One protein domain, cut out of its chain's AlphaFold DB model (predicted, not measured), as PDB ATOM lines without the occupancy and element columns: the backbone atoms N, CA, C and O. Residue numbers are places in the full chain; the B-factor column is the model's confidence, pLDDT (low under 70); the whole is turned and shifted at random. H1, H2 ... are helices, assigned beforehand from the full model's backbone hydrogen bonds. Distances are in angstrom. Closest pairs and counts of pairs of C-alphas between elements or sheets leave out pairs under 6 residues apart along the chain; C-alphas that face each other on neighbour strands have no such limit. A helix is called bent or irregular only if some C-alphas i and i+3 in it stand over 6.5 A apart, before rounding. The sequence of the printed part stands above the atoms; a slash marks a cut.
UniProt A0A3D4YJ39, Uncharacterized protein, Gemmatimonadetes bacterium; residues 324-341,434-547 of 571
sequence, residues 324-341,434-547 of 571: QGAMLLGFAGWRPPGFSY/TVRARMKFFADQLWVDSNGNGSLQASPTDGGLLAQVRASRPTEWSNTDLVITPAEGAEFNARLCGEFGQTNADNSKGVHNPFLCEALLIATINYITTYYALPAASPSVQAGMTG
ATOM      1  N   GLN A 324     -19.746 -58.307 -15.221       96.50
ATOM      2  CA  GLN A 324     -21.071 -58.687 -15.730       96.50
ATOM      3  C   GLN A 324     -22.162 -58.636 -14.652       96.50
ATOM      4  O   GLN A 324     -23.260 -58.153 -14.919       96.50
ATOM      5  N   GLY A 325     -21.865 -59.101 -13.433       95.00
ATOM      6  CA  GLY A 325     -22.794 -59.048 -12.304       95.00
ATOM      7  C   GLY A 325     -23.168 -57.613 -11.942       95.00
ATOM      8  O   GLY A 325     -24.346 -57.269 -11.914       95.00
ATOM      9  N   ALA A 326     -22.170 -56.750 -11.757       94.12
ATOM     10  CA  ALA A 326     -22.382 -55.337 -11.462       94.12
ATOM     11  C   ALA A 326     -23.095 -54.573 -12.583       94.12
ATOM     12  O   ALA A 326     -23.914 -53.698 -12.304       94.12
ATOM     13  N   MET A 327     -22.807 -54.895 -13.848       93.62
ATOM     14  CA  MET A 327     -23.491 -54.291 -14.990       93.62
ATOM     15  C   MET A 327     -24.972 -54.667 -14.976       93.62
ATOM     16  O   MET A 327     -25.832 -53.787 -14.999       93.62
ATOM     17  N   LEU A 328     -25.264 -55.966 -14.857       92.75
ATOM     18  CA  LEU A 328     -26.627 -56.485 -14.769       92.75
ATOM     19  C   LEU A 328     -27.406 -55.833 -13.616       92.75
ATOM     20  O   LEU A 328     -28.554 -55.435 -13.796       92.75
ATOM     21  N   LEU A 329     -26.770 -55.680 -12.452       90.31
ATOM     22  CA  LEU A 329     -27.384 -55.140 -11.236       90.31
ATOM     23  C   LEU A 329     -27.382 -53.606 -11.140       90.31
ATOM     24  O   LEU A 329     -27.976 -53.060 -10.216       90.31
ATOM     25  N   GLY A 330     -26.770 -52.894 -12.089       89.56
ATOM     26  CA  GLY A 330     -26.899 -51.437 -12.185       89.56
ATOM     27  C   GLY A 330     -25.789 -50.608 -11.524       89.56
ATOM     28  O   GLY A 330     -25.890 -49.381 -11.498       89.56
ATOM     29  N   PHE A 331     -24.731 -51.231 -11.001       90.06
ATOM     30  CA  PHE A 331     -23.687 -50.540 -10.229       90.06
ATOM     31  C   PHE A 331     -22.280 -50.589 -10.848       90.06
ATOM     32  O   PHE A 331     -21.351 -50.059 -10.261       90.06
ATOM     33  N   ALA A 332     -22.096 -51.154 -12.048       93.50
ATOM     34  CA  ALA A 332     -20.813 -51.066 -12.764       93.50
ATOM     35  C   ALA A 332     -20.580 -49.681 -13.385       93.50
ATOM     36  O   ALA A 332     -21.539 -49.013 -13.769       93.50
ATOM     37  N   GLY A 333     -19.319 -49.295 -13.578       95.31
ATOM     38  CA  GLY A 333     -18.868 -48.136 -14.350       95.31
ATOM     39  C   GLY A 333     -18.336 -46.987 -13.500       95.31
ATOM     40  O   GLY A 333     -18.711 -46.807 -12.348       95.31
ATOM     41  N   TRP A 334     -17.503 -46.148 -14.097       96.94
ATOM     42  CA  TRP A 334     -17.112 -44.880 -13.498       96.94
ATOM     43  C   TRP A 334     -18.296 -43.907 -13.478       96.94
ATOM     44  O   TRP A 334     -19.033 -43.804 -14.458       96.94
ATOM     45  N   ARG A 335     -18.487 -43.183 -12.374       94.38
ATOM     46  CA  ARG A 335     -19.570 -42.208 -12.196       94.38
ATOM     47  C   ARG A 335     -18.985 -40.787 -12.300       94.38
ATOM     48  O   ARG A 335     -18.382 -40.334 -11.328       94.38
ATOM     49  N   PRO A 336     -19.124 -40.082 -13.443       94.69
ATOM     50  CA  PRO A 336     -18.642 -38.707 -13.559       94.69
ATOM     51  C   PRO A 336     -19.328 -37.778 -12.540       94.69
ATOM     52  O   PRO A 336     -20.471 -38.038 -12.152       94.69
ATOM     53  N   PRO A 337     -18.697 -36.666 -12.126       92.88
ATOM     54  CA  PRO A 337     -19.349 -35.662 -11.292       92.88
ATOM     55  C   PRO A 337     -20.698 -35.200 -11.852       92.88
ATOM     56  O   PRO A 337     -20.835 -34.917 -13.042       92.88
ATOM     57  N   GLY A 338     -21.707 -35.139 -10.980       84.94
ATOM     58  CA  GLY A 338     -23.080 -34.802 -11.363       84.94
ATOM     59  C   GLY A 338     -23.855 -35.942 -12.031       84.94
ATOM     60  O   GLY A 338     -25.006 -35.739 -12.417       84.94
ATOM     61  N   PHE A 339     -23.273 -37.141 -12.157       90.19
ATOM     62  CA  PHE A 339     -24.000 -38.305 -12.648       90.19
ATOM     63  C   PHE A 339     -25.165 -38.648 -11.720       90.19
ATOM     64  O   PHE A 339     -24.989 -38.922 -10.535       90.19
ATOM     65  N   SER A 340     -26.360 -38.683 -12.301       80.56
ATOM     66  CA  SER A 340     -27.579 -39.129 -11.646       80.56
ATOM     67  C   SER A 340     -28.225 -40.195 -12.512       80.56
ATOM     68  O   SER A 340     -28.469 -39.981 -13.700       80.56
ATOM     69  N   TYR A 341     -28.519 -41.341 -11.910       74.12
ATOM     70  CA  TYR A 341     -29.179 -42.458 -12.568       74.12
ATOM     71  C   TYR A 341     -30.238 -43.019 -11.632       74.12
ATOM     72  O   TYR A 341     -29.935 -43.433 -10.513       74.12
ATOM     73  N   THR A 434     -30.850 -52.858 -32.220       94.06
ATOM     74  CA  THR A 434     -31.050 -51.460 -31.821       94.06
ATOM     75  C   THR A 434     -30.173 -51.074 -30.633       94.06
ATOM     76  O   THR A 434     -29.475 -50.063 -30.703       94.06
ATOM     77  N   VAL A 435     -30.166 -51.876 -29.562       92.69
ATOM     78  CA  VAL A 435     -29.338 -51.616 -28.373       92.69
ATOM     79  C   VAL A 435     -27.862 -51.581 -28.749       92.69
ATOM     80  O   VAL A 435     -27.173 -50.614 -28.432       92.69
ATOM     81  N   ARG A 436     -27.384 -52.588 -29.486       94.75
ATOM     82  CA  ARG A 436     -25.988 -52.687 -29.914       94.75
ATOM     83  C   ARG A 436     -25.555 -51.469 -30.733       94.75
ATOM     84  O   ARG A 436     -24.516 -50.878 -30.446       94.75
ATOM     85  N   ALA A 437     -26.360 -51.066 -31.718       95.12
ATOM     86  CA  ALA A 437     -26.081 -49.886 -32.535       95.12
ATOM     87  C   ALA A 437     -26.044 -48.601 -31.694       95.12
ATOM     88  O   ALA A 437     -25.181 -47.751 -31.904       95.12
ATOM     89  N   ARG A 438     -26.941 -48.478 -30.708       93.50
ATOM     90  CA  ARG A 438     -27.000 -47.323 -29.804       93.50
ATOM     91  C   ARG A 438     -25.792 -47.248 -28.871       93.50
ATOM     92  O   ARG A 438     -25.228 -46.168 -28.720       93.50
ATOM     93  N   MET A 439     -25.354 -48.370 -28.295       94.69
ATOM     94  CA  MET A 439     -24.133 -48.405 -27.478       94.69
ATOM     95  C   MET A 439     -22.912 -48.031 -28.315       94.69
ATOM     96  O   MET A 439     -22.115 -47.198 -27.891       94.69
ATOM     97  N   LYS A 440     -22.805 -48.587 -29.530       95.25
ATOM     98  CA  LYS A 440     -21.720 -48.259 -30.458       95.25
ATOM     99  C   LYS A 440     -21.699 -46.765 -30.791       95.25
ATOM    100  O   LYS A 440     -20.648 -46.147 -30.696       95.25
ATOM    101  N   PHE A 441     -22.854 -46.177 -31.112       95.50
ATOM    102  CA  PHE A 441     -22.973 -44.759 -31.463       95.50
ATOM    103  C   PHE A 441     -22.356 -43.826 -30.411       95.50
ATOM    104  O   PHE A 441     -21.608 -42.917 -30.771       95.50
ATOM    105  N   PHE A 442     -22.642 -44.059 -29.125       97.06
ATOM    106  CA  PHE A 442     -22.086 -43.248 -28.040       97.06
ATOM    107  C   PHE A 442     -20.653 -43.652 -27.668       97.06
ATOM    108  O   PHE A 442     -19.825 -42.776 -27.433       97.06
ATOM    109  N   ALA A 443     -20.325 -44.947 -27.649       96.81
ATOM    110  CA  ALA A 443     -18.971 -45.410 -27.341       96.81
ATOM    111  C   ALA A 443     -17.938 -44.893 -28.358       96.81
ATOM    112  O   ALA A 443     -16.868 -44.448 -27.949       96.81
ATOM    113  N   ASP A 444     -18.291 -44.849 -29.647       96.31
ATOM    114  CA  ASP A 444     -17.439 -44.309 -30.715       96.31
ATOM    115  C   ASP A 444     -17.131 -42.809 -30.529       96.31
ATOM    116  O   ASP A 444     -16.115 -42.326 -31.023       96.31
ATOM    117  N   GLN A 445     -17.966 -42.048 -29.805       97.56
ATOM    118  CA  GLN A 445     -17.643 -40.648 -29.486       97.56
ATOM    119  C   GLN A 445     -16.452 -40.561 -28.531       97.56
ATOM    120  O   GLN A 445     -15.634 -39.649 -28.627       97.56
ATOM    121  N   LEU A 446     -16.347 -41.515 -27.606       97.69
ATOM    122  CA  LEU A 446     -15.250 -41.587 -26.650       97.69
ATOM    123  C   LEU A 446     -14.004 -42.185 -27.298       97.69
ATOM    124  O   LEU A 446     -12.928 -41.604 -27.179       97.69
ATOM    125  N   TRP A 447     -14.147 -43.318 -27.989       97.25
ATOM    126  CA  TRP A 447     -13.026 -44.049 -28.566       97.25
ATOM    127  C   TRP A 447     -13.438 -44.833 -29.812       97.25
ATOM    128  O   TRP A 447     -14.351 -45.655 -29.773       97.25
ATOM    129  N   VAL A 448     -12.705 -44.608 -30.902       96.75
ATOM    130  CA  VAL A 448     -12.695 -45.457 -32.095       96.75
ATOM    131  C   VAL A 448     -11.331 -46.135 -32.176       96.75
ATOM    132  O   VAL A 448     -10.329 -45.469 -32.427       96.75
ATOM    133  N   ASP A 449     -11.311 -47.449 -31.965       94.88
ATOM    134  CA  ASP A 449     -10.136 -48.312 -32.137       94.88
ATOM    135  C   ASP A 449      -9.914 -48.572 -33.635       94.88
ATOM    136  O   ASP A 449     -10.420 -49.546 -34.201       94.88
ATOM    137  N   SER A 450      -9.241 -47.640 -34.313       95.75
ATOM    138  CA  SER A 450      -9.158 -47.641 -35.781       95.75
ATOM    139  C   SER A 450      -8.262 -48.755 -36.318       95.75
ATOM    140  O   SER A 450      -8.433 -49.180 -37.460       95.75
ATOM    141  N   ASN A 451      -7.298 -49.221 -35.520       93.31
ATOM    142  CA  ASN A 451      -6.381 -50.295 -35.905       93.31
ATOM    143  C   ASN A 451      -6.770 -51.668 -35.326       93.31
ATOM    144  O   ASN A 451      -6.151 -52.673 -35.681       93.31
ATOM    145  N   GLY A 452      -7.806 -51.724 -34.484       91.94
ATOM    146  CA  GLY A 452      -8.391 -52.955 -33.965       91.94
ATOM    147  C   GLY A 452      -7.516 -53.688 -32.950       91.94
ATOM    148  O   GLY A 452      -7.659 -54.904 -32.803       91.94
ATOM    149  N   ASN A 453      -6.583 -52.999 -32.286       91.38
ATOM    150  CA  ASN A 453      -5.659 -53.631 -31.342       91.38
ATOM    151  C   ASN A 453      -6.192 -53.681 -29.894       91.38
ATOM    152  O   ASN A 453      -5.558 -54.290 -29.029       91.38
ATOM    153  N   GLY A 454      -7.351 -53.070 -29.616       90.62
ATOM    154  CA  GLY A 454      -7.987 -53.043 -28.297       90.62
ATOM    155  C   GLY A 454      -7.269 -52.175 -27.256       90.62
ATOM    156  O   GLY A 454      -7.574 -52.256 -26.056       90.62
ATOM    157  N   SER A 455      -6.327 -51.340 -27.683       92.25
ATOM    158  CA  SER A 455      -5.519 -50.447 -26.859       92.25
ATOM    159  C   SER A 455      -5.725 -49.013 -27.319       92.25
ATOM    160  O   SER A 455      -5.407 -48.682 -28.451       92.25
ATOM    161  N   LEU A 456      -6.213 -48.150 -26.427       94.62
ATOM    162  CA  LEU A 456      -6.406 -46.742 -26.747       94.62
ATOM    163  C   LEU A 456      -5.059 -46.109 -27.123       94.62
ATOM    164  O   LEU A 456      -4.073 -46.250 -26.397       94.62
ATOM    165  N   GLN A 457      -5.014 -45.381 -28.231       96.06
ATOM    166  CA  GLN A 457      -3.834 -44.650 -28.683       96.06
ATOM    167  C   GLN A 457      -4.148 -43.178 -28.949       96.06
ATOM    168  O   GLN A 457      -5.299 -42.753 -29.015       96.06
ATOM    169  N   ALA A 458      -3.098 -42.361 -29.027       97.69
ATOM    170  CA  ALA A 458      -3.248 -40.955 -29.366       97.69
ATOM    171  C   ALA A 458      -3.735 -40.795 -30.818       97.69
ATOM    172  O   ALA A 458      -3.377 -41.574 -31.703       97.69
ATOM    173  N   SER A 459      -4.524 -39.753 -31.066       96.62
ATOM    174  CA  SER A 459      -4.878 -39.339 -32.426       96.62
ATOM    175  C   SER A 459      -3.608 -39.000 -33.234       96.62
ATOM    176  O   SER A 459      -2.686 -38.411 -32.663       96.62
ATOM    177  N   PRO A 460      -3.513 -39.354 -34.533       96.12
ATOM    178  CA  PRO A 460      -4.566 -39.890 -35.401       96.12
ATOM    179  C   PRO A 460      -4.637 -41.423 -35.473       96.12
ATOM    180  O   PRO A 460      -5.388 -41.935 -36.298       96.12
ATOM    181  N   THR A 461      -3.860 -42.162 -34.671       97.38
ATOM    182  CA  THR A 461      -3.906 -43.635 -34.698       97.38
ATOM    183  C   THR A 461      -5.298 -44.142 -34.346       97.38
ATOM    184  O   THR A 461      -5.849 -44.940 -35.095       97.38
ATOM    185  N   ASP A 462      -5.876 -43.605 -33.273       97.50
ATOM    186  CA  ASP A 462      -7.268 -43.827 -32.889       97.50
ATOM    187  C   ASP A 462      -8.099 -42.547 -33.035       97.50
ATOM    188  O   ASP A 462      -7.577 -41.427 -33.116       97.50
ATOM    189  N   GLY A 463      -9.421 -42.724 -33.060       96.56
ATOM    190  CA  GLY A 463     -10.404 -41.643 -33.090       96.56
ATOM    191  C   GLY A 463     -11.154 -41.459 -31.768       96.56
ATOM    192  O   GLY A 463     -11.021 -42.245 -30.828       96.56
ATOM    193  N   GLY A 464     -11.992 -40.423 -31.717       96.69
ATOM    194  CA  GLY A 464     -12.816 -40.087 -30.551       96.69
ATOM    195  C   GLY A 464     -12.152 -39.108 -29.577       96.69
ATOM    196  O   GLY A 464     -10.993 -38.716 -29.733       96.69
ATOM    197  N   LEU A 465     -12.917 -38.682 -28.572       97.88
ATOM    198  CA  LEU A 465     -12.502 -37.689 -27.578       97.88
ATOM    199  C   LEU A 465     -11.286 -38.156 -26.765       97.88
ATOM    200  O   LEU A 465     -10.365 -37.377 -26.536       97.88
ATOM    201  N   LEU A 466     -11.231 -39.432 -26.378       97.94
ATOM    202  CA  LEU A 466     -10.129 -39.967 -25.575       97.94
ATOM    203  C   LEU A 466      -8.815 -40.023 -26.354       97.94
ATOM    204  O   LEU A 466      -7.768 -39.725 -25.786       97.94
ATOM    205  N   ALA A 467      -8.852 -40.314 -27.657       97.88
ATOM    206  CA  ALA A 467      -7.657 -40.269 -28.499       97.88
ATOM    207  C   ALA A 467      -7.096 -38.837 -28.623       97.88
ATOM    208  O   ALA A 467      -5.877 -38.645 -28.655       97.88
ATOM    209  N   GLN A 468      -7.969 -37.819 -28.638       97.88
ATOM    210  CA  GLN A 468      -7.568 -36.404 -28.620       97.88
ATOM    211  C   GLN A 468      -6.987 -35.984 -27.264       97.88
ATOM    212  O   GLN A 468      -5.953 -35.311 -27.212       97.88
ATOM    213  N   VAL A 469      -7.609 -36.405 -26.156       98.19
ATOM    214  CA  VAL A 469      -7.068 -36.170 -24.806       98.19
ATOM    215  C   VAL A 469      -5.710 -36.848 -24.670       98.19
ATOM    216  O   VAL A 469      -4.772 -36.222 -24.201       98.19
ATOM    217  N   ARG A 470      -5.541 -38.072 -25.173       97.56
ATOM    218  CA  ARG A 470      -4.260 -38.783 -25.117       97.56
ATOM    219  C   ARG A 470      -3.156 -38.120 -25.937       97.56
ATOM    220  O   ARG A 470      -2.000 -38.169 -25.532       97.56
ATOM    221  N   ALA A 471      -3.504 -37.478 -27.053       97.44
ATOM    222  CA  ALA A 471      -2.557 -36.699 -27.847       97.44
ATOM    223  C   ALA A 471      -2.138 -35.388 -27.153       97.44
ATOM    224  O   ALA A 471      -0.973 -35.007 -27.209       97.44
ATOM    225  N   SER A 472      -3.078 -34.699 -26.499       97.06
ATOM    226  CA  SER A 472      -2.853 -33.368 -25.907       97.06
ATOM    227  C   SER A 472      -2.414 -33.389 -24.438       97.06
ATOM    228  O   SER A 472      -1.743 -32.466 -23.982       97.06
ATOM    229  N   ARG A 473      -2.793 -34.427 -23.691       96.50
ATOM    230  CA  ARG A 473      -2.572 -34.609 -22.249       96.50
ATOM    231  C   ARG A 473      -2.207 -36.073 -21.936       96.50
ATOM    232  O   ARG A 473      -2.959 -36.775 -21.263       96.50
ATOM    233  N   PRO A 474      -1.053 -36.578 -22.411       94.31
ATOM    234  CA  PRO A 474      -0.678 -37.985 -22.245       94.31
ATOM    235  C   PRO A 474      -0.496 -38.420 -20.780       94.31
ATOM    236  O   PRO A 474      -0.580 -39.609 -20.484       94.31
ATOM    237  N   THR A 475      -0.267 -37.479 -19.860       93.50
ATOM    238  CA  THR A 475      -0.078 -37.750 -18.426       93.50
ATOM    239  C   THR A 475      -1.354 -38.181 -17.704       93.50
ATOM    240  O   THR A 475      -1.258 -38.665 -16.586       93.50
ATOM    241  N   GLU A 476      -2.529 -38.049 -18.328       95.12
ATOM    242  CA  GLU A 476      -3.816 -38.449 -17.735       95.12
ATOM    243  C   GLU A 476      -3.958 -39.971 -17.541       95.12
ATOM    244  O   GLU A 476      -4.852 -40.406 -16.827       95.12
ATOM    245  N   TRP A 477      -3.092 -40.783 -18.162       93.94
ATOM    246  CA  TRP A 477      -3.037 -42.248 -18.009       93.94
ATOM    247  C   TRP A 477      -1.804 -42.704 -17.217       93.94
ATOM    248  O   TRP A 477      -1.205 -43.745 -17.508       93.94
ATOM    249  N   SER A 478      -1.356 -41.887 -16.263       89.50
ATOM    250  CA  SER A 478      -0.241 -42.251 -15.394       89.50
ATOM    251  C   SER A 478      -0.656 -43.370 -14.445       89.50
ATOM    252  O   SER A 478      -1.626 -43.266 -13.716       89.50
ATOM    253  N   ASN A 479       0.135 -44.437 -14.382       83.88
ATOM    254  CA  ASN A 479      -0.070 -45.517 -13.413       83.88
ATOM    255  C   ASN A 479       0.678 -45.290 -12.084       83.88
ATOM    256  O   ASN A 479       0.760 -46.207 -11.267       83.88
ATOM    257  N   THR A 480       1.257 -44.101 -11.879       85.31
ATOM    258  CA  THR A 480       2.110 -43.776 -10.717       85.31
ATOM    259  C   THR A 480       1.609 -42.603  -9.882       85.31
ATOM    260  O   THR A 480       2.166 -42.339  -8.821       85.31
ATOM    261  N   ASP A 481       0.566 -41.904 -10.328       87.12
ATOM    262  CA  ASP A 481       0.046 -40.712  -9.651       87.12
ATOM    263  C   ASP A 481      -0.965 -41.030  -8.535       87.12
ATOM    264  O   ASP A 481      -1.325 -40.141  -7.768       87.12
ATOM    265  N   LEU A 482      -1.365 -42.301  -8.401       90.50
ATOM    266  CA  LEU A 482      -2.337 -42.798  -7.422       90.50
ATOM    267  C   LEU A 482      -3.712 -42.114  -7.509       90.50
ATOM    268  O   LEU A 482      -4.461 -42.091  -6.530       90.50
ATOM    269  N   VAL A 483      -4.057 -41.580  -8.680       91.81
ATOM    270  CA  VAL A 483      -5.333 -40.916  -8.945       91.81
ATOM    271  C   VAL A 483      -6.077 -41.695 -10.026       91.81
ATOM    272  O   VAL A 483      -5.475 -42.410 -10.812       91.81
ATOM    273  N   ILE A 484      -7.409 -41.610 -10.017       94.62
ATOM    274  CA  ILE A 484      -8.227 -42.011 -11.164       94.62
ATOM    275  C   ILE A 484      -8.630 -40.724 -11.867       94.62
ATOM    276  O   ILE A 484      -9.443 -39.953 -11.341       94.62
ATOM    277  N   THR A 485      -8.048 -40.463 -13.031       96.69
ATOM    278  CA  THR A 485      -8.366 -39.254 -13.792       96.69
ATOM    279  C   THR A 485      -9.723 -39.379 -14.490       96.69
ATOM    280  O   THR A 485     -10.229 -40.487 -14.719       96.69
ATOM    281  N   PRO A 486     -10.345 -38.256 -14.897       97.50
ATOM    282  CA  PRO A 486     -11.505 -38.307 -15.778       97.50
ATOM    283  C   PRO A 486     -11.265 -39.074 -17.079       97.50
ATOM    284  O   PRO A 486     -12.193 -39.708 -17.575       97.50
ATOM    285  N   ALA A 487     -10.049 -39.042 -17.630       97.50
ATOM    286  CA  ALA A 487      -9.706 -39.786 -18.835       97.50
ATOM    287  C   ALA A 487      -9.689 -41.301 -18.590       97.50
ATOM    288  O   ALA A 487     -10.248 -42.050 -19.393       97.50
ATOM    289  N   GLU A 488      -9.123 -41.761 -17.472       97.06
ATOM    290  CA  GLU A 488      -9.118 -43.180 -17.097       97.06
ATOM    291  C   GLU A 488     -10.523 -43.695 -16.787       97.06
ATOM    292  O   GLU A 488     -10.910 -44.774 -17.243       97.06
ATOM    293  N   GLY A 489     -11.315 -42.914 -16.050       97.50
ATOM    294  CA  GLY A 489     -12.710 -43.239 -15.771       97.50
ATOM    295  C   GLY A 489     -13.564 -43.285 -17.042       97.50
ATOM    296  O   GLY A 489     -14.385 -44.189 -17.229       97.50
ATOM    297  N   ALA A 490     -13.338 -42.350 -17.964       98.06
ATOM    298  CA  ALA A 490     -14.012 -42.333 -19.253       98.06
ATOM    299  C   ALA A 490     -13.599 -43.502 -20.154       98.06
ATOM    300  O   ALA A 490     -14.461 -44.115 -20.790       98.06
ATOM    301  N   GLU A 491     -12.312 -43.858 -20.175       97.25
ATOM    302  CA  GLU A 491     -11.840 -45.063 -20.853       97.25
ATOM    303  C   GLU A 491     -12.484 -46.311 -20.245       97.25
ATOM    304  O   GLU A 491     -12.944 -47.171 -20.994       97.25
ATOM    305  N   PHE A 492     -12.608 -46.397 -18.917       97.50
ATOM    306  CA  PHE A 492     -13.295 -47.510 -18.263       97.50
ATOM    307  C   PHE A 492     -14.730 -47.666 -18.774       97.50
ATOM    308  O   PHE A 492     -15.118 -48.762 -19.180       97.50
ATOM    309  N   ASN A 493     -15.507 -46.580 -18.823       97.75
ATOM    310  CA  ASN A 493     -16.881 -46.609 -19.335       97.75
ATOM    311  C   ASN A 493     -16.954 -46.962 -20.825       97.75
ATOM    312  O   ASN A 493     -17.812 -47.757 -21.220       97.75
ATOM    313  N   ALA A 494     -16.038 -46.434 -21.645       97.00
ATOM    314  CA  ALA A 494     -15.930 -46.823 -23.045       97.00
ATOM    315  C   ALA A 494     -15.675 -48.334 -23.150       97.00
ATOM    316  O   ALA A 494     -16.450 -49.044 -23.783       97.00
ATOM    317  N   ARG A 495     -14.651 -48.857 -22.468       95.88
ATOM    318  CA  ARG A 495     -14.302 -50.289 -22.463       95.88
ATOM    319  C   ARG A 495     -15.431 -51.174 -21.943       95.88
ATOM    320  O   ARG A 495     -15.602 -52.285 -22.437       95.88
ATOM    321  N   LEU A 496     -16.177 -50.698 -20.952       95.75
ATOM    322  CA  LEU A 496     -17.274 -51.418 -20.322       95.75
ATOM    323  C   LEU A 496     -18.449 -51.628 -21.286       95.75
ATOM    324  O   LEU A 496     -18.965 -52.738 -21.363       95.75
ATOM    325  N   CYS A 497     -18.852 -50.586 -22.019       95.00
ATOM    326  CA  CYS A 497     -20.073 -50.595 -22.834       95.00
ATOM    327  C   CYS A 497     -19.830 -50.687 -24.353       95.00
ATOM    328  O   CYS A 497     -20.757 -50.991 -25.105       95.00
ATOM    329  N   GLY A 498     -18.602 -50.432 -24.807       92.94
ATOM    330  CA  GLY A 498     -18.177 -50.492 -26.204       92.94
ATOM    331  C   GLY A 498     -17.667 -51.867 -26.647       92.94
ATOM    332  O   GLY A 498     -17.602 -52.832 -25.885       92.94
ATOM    333  N   GLU A 499     -17.295 -51.969 -27.924       91.19
ATOM    334  CA  GLU A 499     -16.874 -53.222 -28.562       91.19
ATOM    335  C   GLU A 499     -15.442 -53.142 -29.103       91.19
ATOM    336  O   GLU A 499     -15.238 -53.003 -30.302       91.19
ATOM    337  N   PHE A 500     -14.448 -53.294 -28.227       87.50
ATOM    338  CA  PHE A 500     -13.026 -53.137 -28.590       87.50
ATOM    339  C   PHE A 500     -12.218 -54.441 -28.480       87.50
ATOM    340  O   PHE A 500     -11.080 -54.447 -28.024       87.50
ATOM    341  N   GLY A 501     -12.840 -55.594 -28.759       79.12
ATOM    342  CA  GLY A 501     -12.149 -56.899 -28.766       79.12
ATOM    343  C   GLY A 501     -11.616 -57.398 -27.410       79.12
ATOM    344  O   GLY A 501     -10.897 -58.395 -27.354       79.12
ATOM    345  N   GLN A 502     -11.973 -56.746 -26.302       84.38
ATOM    346  CA  GLN A 502     -11.440 -57.058 -24.977       84.38
ATOM    347  C   GLN A 502     -12.077 -58.305 -24.374       84.38
ATOM    348  O   GLN A 502     -13.293 -58.454 -24.357       84.38
ATOM    349  N   THR A 503     -11.268 -59.184 -23.789       82.62
ATOM    350  CA  THR A 503     -11.753 -60.460 -23.239       82.62
ATOM    351  C   THR A 503     -12.443 -60.339 -21.881       82.62
ATOM    352  O   THR A 503     -13.291 -61.176 -21.576       82.62
ATOM    353  N   ASN A 504     -12.112 -59.318 -21.085       88.75
ATOM    354  CA  ASN A 504     -12.556 -59.208 -19.690       88.75
ATOM    355  C   ASN A 504     -13.636 -58.140 -19.448       88.75
ATOM    356  O   ASN A 504     -14.150 -58.052 -18.334       88.75
ATOM    357  N   ALA A 505     -14.000 -57.358 -20.468       93.00
ATOM    358  CA  ALA A 505     -15.102 -56.404 -20.389       93.00
ATOM    359  C   ALA A 505     -16.465 -57.110 -20.262       93.00
ATOM    360  O   ALA A 505     -16.565 -58.338 -20.377       93.00
ATOM    361  N   ASP A 506     -17.525 -56.331 -20.042       94.94
ATOM    362  CA  ASP A 506     -18.895 -56.841 -19.943       94.94
ATOM    363  C   ASP A 506     -19.291 -57.667 -21.180       94.94
ATOM    364  O   ASP A 506     -19.766 -58.796 -21.056       94.94
ATOM    365  N   ASN A 507     -18.987 -57.138 -22.372       92.88
ATOM    366  CA  ASN A 507     -19.170 -57.790 -23.671       92.88
ATOM    367  C   ASN A 507     -20.604 -58.228 -24.006       92.88
ATOM    368  O   ASN A 507     -20.805 -58.892 -25.028       92.88
ATOM    369  N   SER A 508     -21.616 -57.814 -23.238       93.56
ATOM    370  CA  SER A 508     -23.009 -58.162 -23.513       93.56
ATOM    371  C   SER A 508     -23.610 -57.346 -24.660       93.56
ATOM    372  O   SER A 508     -24.786 -57.515 -24.969       93.56
ATOM    373  N   LYS A 509     -22.849 -56.417 -25.255       92.38
ATOM    374  CA  LYS A 509     -23.326 -55.486 -26.295       92.38
ATOM    375  C   LYS A 509     -24.446 -54.569 -25.787       92.38
ATOM    376  O   LYS A 509     -25.379 -54.259 -26.519       92.38
ATOM    377  N   GLY A 510     -24.382 -54.202 -24.505       90.75
ATOM    378  CA  GLY A 510     -25.400 -53.413 -23.808       90.75
ATOM    379  C   GLY A 510     -26.563 -54.229 -23.242       90.75
ATOM    380  O   GLY A 510     -27.326 -53.701 -22.450       90.75
ATOM    381  N   VAL A 511     -26.708 -55.515 -23.587       92.56
ATOM    382  CA  VAL A 511     -27.843 -56.343 -23.134       92.56
ATOM    383  C   VAL A 511     -27.989 -56.428 -21.610       92.56
ATOM    384  O   VAL A 511     -29.115 -56.365 -21.137       92.56
ATOM    385  N   HIS A 512     -26.922 -56.568 -20.817       93.06
ATOM    386  CA  HIS A 512     -27.050 -56.715 -19.363       93.06
ATOM    387  C   HIS A 512     -27.769 -55.521 -18.728       93.06
ATOM    388  O   HIS A 512     -28.676 -55.722 -17.918       93.06
ATOM    389  N   ASN A 513     -27.421 -54.298 -19.137       91.44
ATOM    390  CA  ASN A 513     -28.142 -53.094 -18.743       91.44
ATOM    391  C   ASN A 513     -27.969 -51.970 -19.786       91.44
ATOM    392  O   ASN A 513     -27.038 -51.164 -19.686       91.44
ATOM    393  N   PRO A 514     -28.865 -51.891 -20.788       90.81
ATOM    394  CA  PRO A 514     -28.700 -50.948 -21.894       90.81
ATOM    395  C   PRO A 514     -28.826 -49.500 -21.426       90.81
ATOM    396  O   PRO A 514     -28.135 -48.614 -21.922       90.81
ATOM    397  N   PHE A 515     -29.676 -49.266 -20.430       89.69
ATOM    398  CA  PHE A 515     -29.964 -47.936 -19.925       89.69
ATOM    399  C   PHE A 515     -28.830 -47.383 -19.070       89.69
ATOM    400  O   PHE A 515     -28.498 -46.208 -19.199       89.69
ATOM    401  N   LEU A 516     -28.224 -48.215 -18.215       90.88
ATOM    402  CA  LEU A 516     -27.046 -47.801 -17.459       90.88
ATOM    403  C   LEU A 516     -25.896 -47.488 -18.409       90.88
ATOM    404  O   LEU A 516     -25.300 -46.422 -18.295       90.88
ATOM    405  N   CYS A 517     -25.601 -48.389 -19.351       92.62
ATOM    406  CA  CYS A 517     -24.513 -48.169 -20.297       92.62
ATOM    407  C   CYS A 517     -24.693 -46.865 -21.074       92.62
ATOM    408  O   CYS A 517     -23.764 -46.068 -21.173       92.62
ATOM    409  N   GLU A 518     -25.897 -46.605 -21.571       93.19
ATOM    410  CA  GLU A 518     -26.192 -45.357 -22.260       93.19
ATOM    411  C   GLU A 518     -26.038 -44.127 -21.359       93.19
ATOM    412  O   GLU A 518     -25.381 -43.164 -21.754       93.19
ATOM    413  N   ALA A 519     -26.592 -44.164 -20.144       92.38
ATOM    414  CA  ALA A 519     -26.478 -43.066 -19.190       92.38
ATOM    415  C   ALA A 519     -25.011 -42.754 -18.867       92.38
ATOM    416  O   ALA A 519     -24.612 -41.589 -18.854       92.38
ATOM    417  N   LEU A 520     -24.201 -43.794 -18.639       95.00
ATOM    418  CA  LEU A 520     -22.774 -43.663 -18.371       95.00
ATOM    419  C   LEU A 520     -22.046 -43.037 -19.552       95.00
ATOM    420  O   LEU A 520     -21.293 -42.089 -19.352       95.00
ATOM    421  N   LEU A 521     -22.281 -43.523 -20.772       96.62
ATOM    422  CA  LEU A 521     -21.628 -42.993 -21.966       96.62
ATOM    423  C   LEU A 521     -21.996 -41.521 -22.196       96.62
ATOM    424  O   LEU A 521     -21.099 -40.705 -22.381       96.62
ATOM    425  N   ILE A 522     -23.280 -41.155 -22.103       95.06
ATOM    426  CA  ILE A 522     -23.739 -39.765 -22.270       95.06
ATOM    427  C   ILE A 522     -23.105 -38.846 -21.219       95.06
ATOM    428  O   ILE A 522     -22.539 -37.806 -21.558       95.06
ATOM    429  N   ALA A 523     -23.170 -39.228 -19.941       95.75
ATOM    430  CA  ALA A 523     -22.590 -38.427 -18.869       95.75
ATOM    431  C   ALA A 523     -21.069 -38.303 -19.008       95.75
ATOM    432  O   ALA A 523     -20.517 -37.230 -18.779       95.75
ATOM    433  N   THR A 524     -20.406 -39.377 -19.437       97.69
ATOM    434  CA  THR A 524     -18.966 -39.389 -19.697       97.69
ATOM    435  C   THR A 524     -18.612 -38.419 -20.817       97.69
ATOM    436  O   THR A 524     -17.740 -37.583 -20.613       97.69
ATOM    437  N   ILE A 525     -19.310 -38.475 -21.960       97.44
ATOM    438  CA  ILE A 525     -19.094 -37.566 -23.098       97.44
ATOM    439  C   ILE A 525     -19.244 -36.111 -22.645       97.44
ATOM    440  O   ILE A 525     -18.339 -35.307 -22.866       97.44
ATOM    441  N   ASN A 526     -20.347 -35.779 -21.968       95.44
ATOM    442  CA  ASN A 526     -20.598 -34.423 -21.477       95.44
ATOM    443  C   ASN A 526     -19.499 -33.951 -20.514       95.44
ATOM    444  O   ASN A 526     -18.988 -32.834 -20.641       95.44
ATOM    445  N   TYR A 527     -19.113 -34.810 -19.568       97.31
ATOM    446  CA  TYR A 527     -18.126 -34.460 -18.559       97.31
ATOM    447  C   TYR A 527     -16.734 -34.265 -19.161       97.31
ATOM    448  O   TYR A 527     -16.119 -33.232 -18.931       97.31
ATOM    449  N   ILE A 528     -16.237 -35.194 -19.985       97.31
ATOM    450  CA  ILE A 528     -14.888 -35.044 -20.548       97.31
ATOM    451  C   ILE A 528     -14.810 -33.908 -21.567       97.31
ATOM    452  O   ILE A 528     -13.783 -33.242 -21.648       97.31
ATOM    453  N   THR A 529     -15.893 -33.648 -22.309       96.81
ATOM    454  CA  THR A 529     -15.934 -32.537 -23.270       96.81
ATOM    455  C   THR A 529     -15.739 -31.207 -22.552       96.81
ATOM    456  O   THR A 529     -14.914 -30.393 -22.959       96.81
ATOM    457  N   THR A 530     -16.449 -31.014 -21.439       96.31
ATOM    458  CA  THR A 530     -16.354 -29.792 -20.631       96.31
ATOM    459  C   THR A 530     -15.049 -29.723 -19.838       96.31
ATOM    460  O   THR A 530     -14.348 -28.718 -19.922       96.31
ATOM    461  N   TYR A 531     -14.677 -30.794 -19.131       97.62
ATOM    462  CA  TYR A 531     -13.484 -30.845 -18.280       97.62
ATOM    463  C   TYR A 531     -12.188 -30.595 -19.064       97.62
ATOM    464  O   TYR A 531     -11.319 -29.849 -18.618       97.62
ATOM    465  N   TYR A 532     -12.062 -31.180 -20.258       97.50
ATOM    466  CA  TYR A 532     -10.863 -31.051 -21.083       97.50
ATOM    467  C   TYR A 532     -10.935 -29.925 -22.123       97.50
ATOM    468  O   TYR A 532      -9.959 -29.755 -22.862       97.50
ATOM    469  N   ALA A 533     -12.025 -29.149 -22.154       96.94
ATOM    470  CA  ALA A 533     -12.298 -28.109 -23.151       96.94
ATOM    471  C   ALA A 533     -12.201 -28.625 -24.603       96.94
ATOM    472  O   ALA A 533     -11.566 -28.011 -25.460       96.94
ATOM    473  N   LEU A 534     -12.802 -29.789 -24.864       95.50
ATOM    474  CA  LEU A 534     -12.833 -30.417 -26.188       95.50
ATOM    475  C   LEU A 534     -13.954 -29.815 -27.053       95.50
ATOM    476  O   LEU A 534     -14.901 -29.230 -26.518       95.50
ATOM    477  N   PRO A 535     -13.890 -29.974 -28.390       91.06
ATOM    478  CA  PRO A 535     -14.964 -29.541 -29.274       91.06
ATOM    479  C   PRO A 535     -16.314 -30.142 -28.878       91.06
ATOM    480  O   PRO A 535     -16.406 -31.319 -28.521       91.06
ATOM    481  N   ALA A 536     -17.369 -29.333 -28.983       88.69
ATOM    482  CA  ALA A 536     -18.727 -29.800 -28.751       88.69
ATOM    483  C   ALA A 536     -19.090 -30.936 -29.719       88.69
ATOM    484  O   ALA A 536     -18.637 -30.978 -30.866       88.69
ATOM    485  N   ALA A 537     -19.947 -31.841 -29.251       90.81
ATOM    486  CA  ALA A 537     -20.449 -32.923 -30.075       90.81
ATOM    487  C   ALA A 537     -21.248 -32.379 -31.273       90.81
ATOM    488  O   ALA A 537     -21.835 -31.294 -31.223       90.81
ATOM    489  N   SER A 538     -21.294 -33.147 -32.362       92.19
ATOM    490  CA  SER A 538     -22.102 -32.771 -33.524       92.19
ATOM    491  C   SER A 538     -23.588 -32.651 -33.143       92.19
ATOM    492  O   SER A 538     -24.038 -33.312 -32.200       92.19
ATOM    493  N   PRO A 539     -24.401 -31.871 -33.884       92.25
ATOM    494  CA  PRO A 539     -25.819 -31.708 -33.565       92.25
ATOM    495  C   PRO A 539     -26.594 -33.029 -33.446       92.25
ATOM    496  O   PRO A 539     -27.491 -33.142 -32.614       92.25
ATOM    497  N   SER A 540     -26.235 -34.050 -34.234       89.75
ATOM    498  CA  SER A 540     -26.862 -35.376 -34.162       89.75
ATOM    499  C   SER A 540     -26.519 -36.122 -32.871       89.75
ATOM    500  O   SER A 540     -27.394 -36.748 -32.274       89.75
ATOM    501  N   VAL A 541     -25.273 -36.023 -32.404       91.88
ATOM    502  CA  VAL A 541     -24.841 -36.594 -31.122       91.88
ATOM    503  C   VAL A 541     -25.488 -35.836 -29.966       91.88
ATOM    504  O   VAL A 541     -26.066 -36.469 -29.088       91.88
ATOM    505  N   GLN A 542     -25.503 -34.501 -30.011       92.12
ATOM    506  CA  GLN A 542     -26.183 -33.657 -29.025       92.12
ATOM    507  C   GLN A 542     -27.669 -34.027 -28.896       92.12
ATOM    508  O   GLN A 542     -28.167 -34.255 -27.792       92.12
ATOM    509  N   ALA A 543     -28.370 -34.175 -30.025       89.44
ATOM    510  CA  ALA A 543     -29.764 -34.609 -30.045       89.44
ATOM    511  C   ALA A 543     -29.941 -35.999 -29.408       89.44
ATOM    512  O   ALA A 543     -30.862 -36.200 -28.617       89.44
ATOM    513  N   GLY A 544     -29.033 -36.938 -29.692       87.19
ATOM    514  CA  GLY A 544     -29.016 -38.261 -29.065       87.19
ATOM    515  C   GLY A 544     -28.826 -38.210 -27.547       87.19
ATOM    516  O   GLY A 544     -29.549 -38.903 -26.834       87.19
ATOM    517  N   MET A 545     -27.904 -37.371 -27.063       89.12
ATOM    518  CA  MET A 545     -27.592 -37.202 -25.636       89.12
ATOM    519  C   MET A 545     -28.716 -36.522 -24.843       89.12
ATOM    520  O   MET A 545     -28.911 -36.828 -23.673       89.12
ATOM    521  N   THR A 546     -29.447 -35.594 -25.466       87.19
ATOM    522  CA  THR A 546     -30.587 -34.890 -24.834       87.19
ATOM    523  C   THR A 546     -31.910 -35.658 -24.913       87.19
ATOM    524  O   THR A 546     -32.898 -35.263 -24.296       87.19
ATOM    525  N   GLY A 547     -31.952 -36.745 -25.689       81.06
ATOM    526  CA  GLY A 547     -33.116 -37.616 -25.789       81.06
ATOM    527  C   GLY A 547     -33.342 -38.454 -24.523       81.06
ATOM    528  O   GLY A 547     -32.470 -38.535 -23.660       81.06
TER     529      GLY A 547
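This is residues 324 to 341 and 434 to 547 of the 571 residues of an uncharacterized protein of Gemmatimonadetes bacterium (UniProt A0A3D4YJ39). Three helices, H6, H5 and H2, run side by side as an up-and-down bundle, their centres making a triangle, with H3 carrying on nearly in line with H2 at one end. The short H4 sits by the first residues of H5, H7 stands steeply across the bundle near H2 and H6, and H1 lies near the beginning of H6, with long loops between the parts. The printed part has 132 residues with seven named helices, H1 to H7 in chain order, and no named strand; its class is all helix. It is compact, with a radius of gyration of the C-alphas of 13.7 A, and rounded, spanning 34 by 33 by 30 A.

The longest helix, H6, holds residues 514 to 531 and measures 25.5 A, from C-alpha 514 at (-28.700, -50.948, -21.894) to C-alpha 531 at (-13.484, -30.845, -18.280). H5 is residues 486 to 497, 16.6 A, and H2 residues 434 to 446, 19.3 A. H3 is residues 465 to 472, 10.7 A. H4 is residues 474 to 477, 6.5 A, only just neither bent nor irregular. H7 is residues 539 to 546, 10.4 A. H1 is residues 324 to 329, 8.5 A, beginning at C-alpha 324 at (-21.071, -58.687, -15.730).

H5 is the hub, touching H2, H3, H4 and H6. H5 and H6 form a helical hairpin, opposite ways at a shallow tilt of 23 degrees; their closest C-alphas, of Cys 497 and Cys 517, are 5.7 A apart. H2 touches H6, the same way at a shallow tilt of 18 degrees, closest at the C-alphas of Phe 442 and Leu 521, 6.1 A. H2 touches H5, opposite ways at 22 degrees, closest at the C-alphas of Ala 443 and Ala 494, 5.4 A. H2 touches H3 with residues 445 to 446 alone; the closest C-alphas, of Leu 446 and Leu 465, are 4.9 A apart. H5 touches H4 with residues 486 to 488 alone, closest at the C-alphas of Ala 487 and Glu 476, 6.1 A. H7 is close to but not clearly touching H6, at a steep tilt of 62 degrees, with the C-alphas of Ile 522 and Met 545 closest, 5.7 A. H1 is close to but not clearly touching H6, about perpendicular at 84 degrees; the closest C-alphas, of Met 327 and Leu 516, are 7.8 A apart. Every O i to N i+4 pair is within hydrogen-bond range in H1, H3, H5, H6 and H7, and 7 of 9 are in H2; H4 is too short for such a pair.

The C-alphas farthest apart, of Thr 434 and Thr 480, are 40.1 A apart. Residues 342 to 433 are not printed, and C-alphas 341 and 434 are 21.3 A apart across the cut. The links H2 to H3 and H5 to H6 are long. The mean pLDDT of the printed part is 93.4, and no printed residue is under 70.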